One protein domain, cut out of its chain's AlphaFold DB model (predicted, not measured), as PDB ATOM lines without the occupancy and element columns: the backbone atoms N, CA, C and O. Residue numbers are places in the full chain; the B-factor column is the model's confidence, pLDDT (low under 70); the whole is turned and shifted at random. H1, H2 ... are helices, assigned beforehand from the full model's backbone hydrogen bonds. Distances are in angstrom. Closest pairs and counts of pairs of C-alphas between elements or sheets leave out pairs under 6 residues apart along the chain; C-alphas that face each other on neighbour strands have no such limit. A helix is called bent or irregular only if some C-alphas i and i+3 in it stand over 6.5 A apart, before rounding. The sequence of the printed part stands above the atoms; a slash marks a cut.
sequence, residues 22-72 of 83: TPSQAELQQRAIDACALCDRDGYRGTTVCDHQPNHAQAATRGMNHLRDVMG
ATOM      1  N   THR A  22     106.773 176.482  56.045       74.00
ATOM      2  CA  THR A  22     105.587 176.412  55.192       74.00
ATOM      3  C   THR A  22     105.881 175.458  54.027       74.00
ATOM      4  O   THR A  22     107.043 175.342  53.626       74.00
ATOM      5  N   PRO A  23     104.876 174.795  53.425       72.25
ATOM      6  CA  PRO A  23     105.105 173.913  52.275       72.25
ATOM      7  C   PRO A  23     105.950 174.578  51.175       72.25
ATOM      8  O   PRO A  23     106.882 173.979  50.650       72.25
ATOM      9  N   SER A  24     105.718 175.872  50.933       75.44
ATOM     10  CA  SER A  24     106.510 176.684  50.005       75.44
ATOM     11  C   SER A  24     107.980 176.849  50.405       75.44
ATOM     12  O   SER A  24     108.854 176.865  49.544       75.44
ATOM     13  N   GLN A  25     108.287 176.972  51.695       72.50
ATOM     14  CA  GLN A  25     109.662 177.071  52.181       72.50
ATOM     15  C   GLN A  25     110.387 175.729  52.082       72.50
ATOM     16  O   GLN A  25     111.549 175.710  51.687       72.50
ATOM     17  N   ALA A  26     109.703 174.620  52.377       75.88
ATOM     18  CA  ALA A  26     110.260 173.278  52.219       75.88
ATOM     19  C   ALA A  26     110.592 172.979  50.746       75.88
ATOM     20  O   ALA A  26     111.688 172.517  50.441       75.88
ATOM     21  N   GLU A  27     109.699 173.329  49.817       80.69
ATOM     22  CA  GLU A  27     109.941 173.185  48.376       80.69
ATOM     23  C   GLU A  27     111.120 174.037  47.886       80.69
ATOM     24  O   GLU A  27     111.923 173.576  47.074       80.69
ATOM     25  N   LEU A  28     111.245 175.279  48.367       80.31
ATOM     26  CA  LEU A  28     112.383 176.143  48.036       80.31
ATOM     27  C   LEU A  28     113.698 175.585  48.584       80.31
ATOM     28  O   LEU A  28     114.718 175.649  47.898       80.31
ATOM     29  N   GLN A  29     113.674 175.021  49.791       77.19
ATOM     30  CA  GLN A  29     114.850 174.423  50.407       77.19
ATOM     31  C   GLN A  29     115.270 173.144  49.671       77.19
ATOM     32  O   GLN A  29     116.444 173.001  49.344       77.19
ATOM     33  N   GLN A  30     114.320 172.279  49.300       79.94
ATOM     34  CA  GLN A  30     114.612 171.078  48.515       79.94
ATOM     35  C   GLN A  30     115.196 171.429  47.143       79.94
ATOM     36  O   GLN A  30     116.216 170.877  46.749       79.94
ATOM     37  N   ARG A  31     114.630 172.423  46.443       81.69
ATOM     38  CA  ARG A  31     115.198 172.917  45.174       81.69
ATOM     39  C   ARG A  31     116.617 173.462  45.347       81.69
ATOM     40  O   ARG A  31     117.436 173.319  44.444       81.69
ATOM     41  N   ALA A  32     116.911 174.099  46.482       79.50
ATOM     42  CA  ALA A  32     118.249 174.590  46.796       79.50
ATOM     43  C   ALA A  32     119.237 173.454  47.116       79.50
ATOM     44  O   ALA A  32     120.413 173.582  46.772       79.50
ATOM     45  N   ILE A  33     118.774 172.361  47.738       80.81
ATOM     46  CA  ILE A  33     119.541 171.123  47.949       80.81
ATOM     47  C   ILE A  33     119.849 170.469  46.603       80.81
ATOM     48  O   ILE A  33     121.019 170.279  46.279       80.81
ATOM     49  N   ASP A  34     118.826 170.238  45.781       82.56
ATOM     50  CA  ASP A  34     118.957 169.589  44.473       82.56
ATOM     51  C   ASP A  34     119.881 170.373  43.518       82.56
ATOM     52  O   ASP A  34     120.601 169.785  42.710       82.56
ATOM     53  N   ALA A  35     119.893 171.708  43.612       81.81
ATOM     54  CA  ALA A  35     120.779 172.568  42.827       81.81
ATOM     55  C   ALA A  35     122.226 172.632  43.361       81.81
ATOM     56  O   ALA A  35     123.110 173.175  42.692       81.81
ATOM     57  N   CYS A  36     122.496 172.122  44.566       81.31
ATOM     58  CA  CYS A  36     123.809 172.205  45.189       81.31
ATOM     59  C   CYS A  36     124.654 170.967  44.878       81.31
ATOM     60  O   CYS A  36     124.510 169.925  45.505       81.31
ATOM     61  N   ALA A  37     125.644 171.114  43.999       83.00
ATOM     62  CA  ALA A  37     126.571 170.031  43.640       83.00
ATOM     63  C   ALA A  37     127.495 169.554  44.784       83.00
ATOM     64  O   ALA A  37     128.321 168.668  44.582       83.00
ATOM     65  N   LEU A  38     127.415 170.184  45.958       83.19
ATOM     66  CA  LEU A  38     128.265 169.891  47.111       83.19
ATOM     67  C   LEU A  38     127.533 169.102  48.199       83.19
ATOM     68  O   LEU A  38     128.203 168.515  49.045       83.19
ATOM     69  N   CYS A  39     126.199 169.132  48.205       84.88
ATOM     70  CA  CYS A  39     125.393 168.416  49.184       84.88
ATOM     71  C   CYS A  39     125.006 167.039  48.647       84.88
ATOM     72  O   CYS A  39     124.876 166.840  47.440       84.88
ATOM     73  N   ASP A  40     124.807 166.092  49.553       83.12
ATOM     74  CA  ASP A  40     124.075 164.879  49.247       83.12
ATOM     75  C   ASP A  40     122.566 165.151  49.166       83.12
ATOM     76  O   ASP A  40     122.082 166.278  49.313       83.12
ATOM     77  N   ARG A  41     121.814 164.081  48.905       82.69
ATOM     78  CA  ARG A  41     120.368 164.140  48.681       82.69
ATOM     79  C   ARG A  41     119.578 164.548  49.930       82.69
ATOM     80  O   ARG A  41     118.445 164.997  49.792       82.69
ATOM     81  N   ASP A  42     120.186 164.414  51.106       81.94
ATOM     82  CA  ASP A  42     119.594 164.736  52.401       81.94
ATOM     83  C   ASP A  42     120.024 166.136  52.895       81.94
ATOM     84  O   ASP A  42     119.626 166.565  53.978       81.94
ATOM     85  N   GLY A  43     120.820 166.873  52.105       81.31
ATOM     86  CA  GLY A  43     121.276 168.229  52.425       81.31
ATOM     87  C   GLY A  43     122.571 168.292  53.243       81.31
ATOM     88  O   GLY A  43     122.883 169.336  53.823       81.31
ATOM     89  N   TYR A  44     123.351 167.210  53.294       84.44
ATOM     90  CA  TYR A  44     124.611 167.152  54.035       84.44
ATOM     91  C   TYR A  44     125.835 167.292  53.132       84.44
ATOM     92  O   TYR A  44     125.883 166.827  51.999       84.44
ATOM     93  N   ARG A  45     126.891 167.897  53.676       84.88
ATOM     94  CA  ARG A  45     128.257 167.865  53.147       84.88
ATOM     95  C   ARG A  45     129.103 166.971  54.043       84.88
ATOM     96  O   ARG A  45     129.667 167.431  55.037       84.88
ATOM     97  N   GLY A  46     129.156 165.681  53.726       85.12
ATOM     98  CA  GLY A  46     129.761 164.691  54.617       85.12
ATOM     99  C   GLY A  46     128.956 164.585  55.913       85.12
ATOM    100  O   GLY A  46     127.835 164.101  55.896       85.12
ATOM    101  N   THR A  47     129.505 165.058  57.033       86.88
ATOM    102  CA  THR A  47     128.826 165.038  58.345       86.88
ATOM    103  C   THR A  47     128.217 166.384  58.747       86.88
ATOM    104  O   THR A  47     127.725 166.526  59.863       86.88
ATOM    105  N   THR A  48     128.287 167.401  57.885       81.00
ATOM    106  CA  THR A  48     127.831 168.763  58.197       81.00
ATOM    107  C   THR A  48     126.572 169.099  57.410       81.00
ATOM    108  O   THR A  48     126.577 169.008  56.187       81.00
ATOM    109  N   VAL A  49     125.508 169.535  58.088       81.00
ATOM    110  CA  VAL A  49     124.288 170.041  57.434       81.00
ATOM    111  C   VAL A  49     124.619 171.323  56.668       81.00
ATOM    112  O   VAL A  49     125.220 172.242  57.227       81.00
ATOM    113  N   CYS A  50     124.235 171.405  55.395       78.94
ATOM    114  CA  CYS A  50     124.347 172.642  54.633       78.94
ATOM    115  C   CYS A  50     123.150 173.554  54.938       78.94
ATOM    116  O   CYS A  50     122.007 173.114  54.883       78.94
ATOM    117  N   ASP A  51     123.391 174.830  55.259       75.06
ATOM    118  CA  ASP A  51     122.325 175.732  55.731       75.06
ATOM    119  C   ASP A  51     121.360 176.225  54.627       75.06
ATOM    120  O   ASP A  51     120.343 176.849  54.942       75.06
ATOM    121  N   HIS A  52     121.689 175.960  53.352       73.12
ATOM    122  CA  HIS A  52     120.984 176.402  52.140       73.12
ATOM    123  C   HIS A  52     120.371 177.811  52.234       73.12
ATOM    124  O   HIS A  52     119.272 178.047  51.727       73.12
ATOM    125  N   GLN A  53     121.059 178.772  52.861       73.94
ATOM    126  CA  GLN A  53     120.536 180.126  52.998       73.94
ATOM    127  C   GLN A  53     120.430 180.774  51.605       73.94
ATOM    128  O   GLN A  53     121.446 181.069  50.967       73.94
ATOM    129  N   PRO A  54     119.219 181.107  51.124       66.75
ATOM    130  CA  PRO A  54     119.034 181.636  49.770       66.75
ATOM    131  C   PRO A  54     119.712 183.002  49.563       66.75
ATOM    132  O   PRO A  54     119.961 183.420  48.436       66.75
ATOM    133  N   ASN A  55     120.046 183.700  50.653       71.50
ATOM    134  CA  ASN A  55     120.524 185.078  50.642       71.50
ATOM    135  C   ASN A  55     121.991 185.233  51.074       71.50
ATOM    136  O   ASN A  55     122.368 186.327  51.503       71.50
ATOM    137  N   HIS A  56     122.836 184.198  50.951       74.12
ATOM    138  CA  HIS A  56     124.260 184.289  51.319       74.12
ATOM    139  C   HIS A  56     124.962 185.499  50.696       74.12
ATOM    140  O   HIS A  56     125.673 186.215  51.391       74.12
ATOM    141  N   ALA A  57     124.722 185.780  49.411       73.75
ATOM    142  CA  ALA A  57     125.340 186.915  48.726       73.75
ATOM    143  C   ALA A  57     124.943 188.264  49.352       73.75
ATOM    144  O   ALA A  57     125.790 189.134  49.570       73.75
ATOM    145  N   GLN A  58     123.664 188.436  49.700       74.38
ATOM    146  CA  GLN A  58     123.196 189.652  50.367       74.38
ATOM    147  C   GLN A  58     123.721 189.741  51.803       74.38
ATOM    148  O   GLN A  58     124.136 190.815  52.232       74.38
ATOM    149  N   ALA A  59     123.735 188.629  52.544       78.38
ATOM    150  CA  ALA A  59     124.283 188.570  53.898       78.38
ATOM    151  C   ALA A  59     125.782 188.907  53.915       78.38
ATOM    152  O   ALA A  59     126.205 189.757  54.698       78.38
ATOM    153  N   ALA A  60     126.556 188.331  52.994       85.06
ATOM    154  CA  ALA A  60     127.972 188.627  52.809       85.06
ATOM    155  C   ALA A  60     128.195 190.094  52.420       85.06
ATOM    156  O   ALA A  60     129.064 190.750  52.985       85.06
ATOM    157  N   THR A  61     127.373 190.643  51.519       86.69
ATOM    158  CA  THR A  61     127.439 192.066  51.145       86.69
ATOM    159  C   THR A  61     127.213 192.969  52.357       86.69
ATOM    160  O   THR A  61     128.008 193.877  52.596       86.69
ATOM    161  N   ARG A  62     126.172 192.704  53.157       88.12
ATOM    162  CA  ARG A  62     125.889 193.465  54.386       88.12
ATOM    163  C   ARG A  62     127.042 193.377  55.386       88.12
ATOM    164  O   ARG A  62     127.480 194.408  55.883       88.12
ATOM    165  N   GLY A  63     127.558 192.173  55.635       90.12
ATOM    166  CA  GLY A  63     128.679 191.957  56.552       90.12
ATOM    167  C   GLY A  63     129.956 192.662  56.095       90.12
ATOM    168  O   GLY A  63     130.593 193.360  56.877       90.12
ATOM    169  N   MET A  64     130.294 192.564  54.808       91.50
ATOM    170  CA  MET A  64     131.465 193.237  54.246       91.50
ATOM    171  C   MET A  64     131.339 194.760  54.264       91.50
ATOM    172  O   MET A  64     132.341 195.438  54.457       91.50
ATOM    173  N   ASN A  65     130.141 195.312  54.065       91.06
ATOM    174  CA  ASN A  65     129.922 196.752  54.208       91.06
ATOM    175  C   ASN A  65     130.124 197.191  55.659       91.06
ATOM    176  O   ASN A  65     130.909 198.098  55.900       91.06
ATOM    177  N   HIS A  66     129.533 196.474  56.617       93.38
ATOM    178  CA  HIS A  66     129.730 196.753  58.037       93.38
ATOM    179  C   HIS A  66     131.213 196.716  58.444       93.38
ATOM    180  O   HIS A  66     131.693 197.620  59.120       93.38
ATOM    181  N   LEU A  67     131.963 195.709  57.984       91.50
ATOM    182  CA  LEU A  67     133.402 195.620  58.240       91.50
ATOM    183  C   LEU A  67     134.174 196.789  57.621       91.50
ATOM    184  O   LEU A  67     135.071 197.321  58.264       91.50
ATOM    185  N   ARG A  68     133.836 197.214  56.398       91.19
ATOM    186  CA  ARG A  68     134.479 198.379  55.769       91.19
ATOM    187  C   ARG A  68     134.215 199.661  56.547       91.19
ATOM    188  O   ARG A  68     135.150 200.437  56.720       91.19
ATOM    189  N   ASP A  69     132.993 199.838  57.041       91.12
ATOM    190  CA  ASP A  69     132.608 201.002  57.838       91.12
ATOM    191  C   ASP A  69     133.380 201.044  59.165       91.12
ATOM    192  O   ASP A  69     133.914 202.084  59.537       91.12
ATOM    193  N   VAL A  70     133.503 199.899  59.850       93.38
ATOM    194  CA  VAL A  70     134.240 199.787  61.122       93.38
ATOM    195  C   VAL A  70     135.750 199.938  60.926       93.38
ATOM    196  O   VAL A  70     136.415 200.590  61.726       93.38
ATOM    197  N   MET A  71     136.303 199.335  59.873       92.44
ATOM    198  CA  MET A  71     137.749 199.307  59.631       92.44
ATOM    199  C   MET A  71     138.267 200.535  58.875       92.44
ATOM    200  O   MET A  71     139.480 200.708  58.763       92.44
ATOM    201  N   GLY A  72     137.382 201.367  58.318       89.81
ATOM    202  CA  GLY A  72     137.759 202.517  57.494       89.81
ATOM    203  C   GLY A  72     138.401 202.134  56.155       89.81
ATOM    204  O   GLY A  72     139.190 202.901  55.605       89.81
TER     205      GLY A  72
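AT A GLANCE: This is residues 22 to 72 of the 83 residues of the protein "Gp82" of Mycolicibacterium canariasense (UniProt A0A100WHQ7). Two separate helices are joined by a long looped stretch, residues 35 to 55: it follows H1, folds back on itself in a small hairpin where residues 44 to 45 pair with residues 48 to 49, and then runs outward to H2, which sticks out as a long arm that makes much of the length. The helices do not pack on each other, and the first turns of H1, residues 23 to 27, stick out as well. The printed part has 51 residues, with H1 and then H2 along it and no named strand; its class is all helix. It is only just loose, close to extended, with a radius of gyration of the C-alphas of 14.6 A, and elongated, spanning 43 by 27 by 15 A.

HOW THE PARTS SIT: H1, residues 23 to 34, and H2, residues 56 to 71, are apart, with no C-alpha of the one within 8 A of the other. Between them, residues 44 to 45 make a short antiparallel pairing with residues 48 to 49. Residues 22 to 27, of which 23 to 27 belong to H1, stand free. Residues 55 to 72, of which 56 to 71 belong to H2, stand free too. In H1 and H2 every O i to N i+4 pair is within hydrogen-bond range.

IN THESE COORDINATES: H1 has 12 residues and runs 16.5 A from C-alpha 23 at (105.105, 173.913, 52.275) to C-alpha 34 at (118.957, 169.589, 44.473). H2, the longest helix with 16 residues, runs 21.8 A from C-alpha 56 at (124.260, 184.289, 51.319) to C-alpha 71 at (137.749, 199.307, 59.631). Neither helix is bent.

THE WHOLE: The two C-alphas farthest apart, those of Pro 23 and Gly 72, are 43.7 A from each other. The link from H1 to H2, 21 residues, is long. The printed part has no cut. Its mean pLDDT is 81.9, and Pro 54 is the one printed residue under 70.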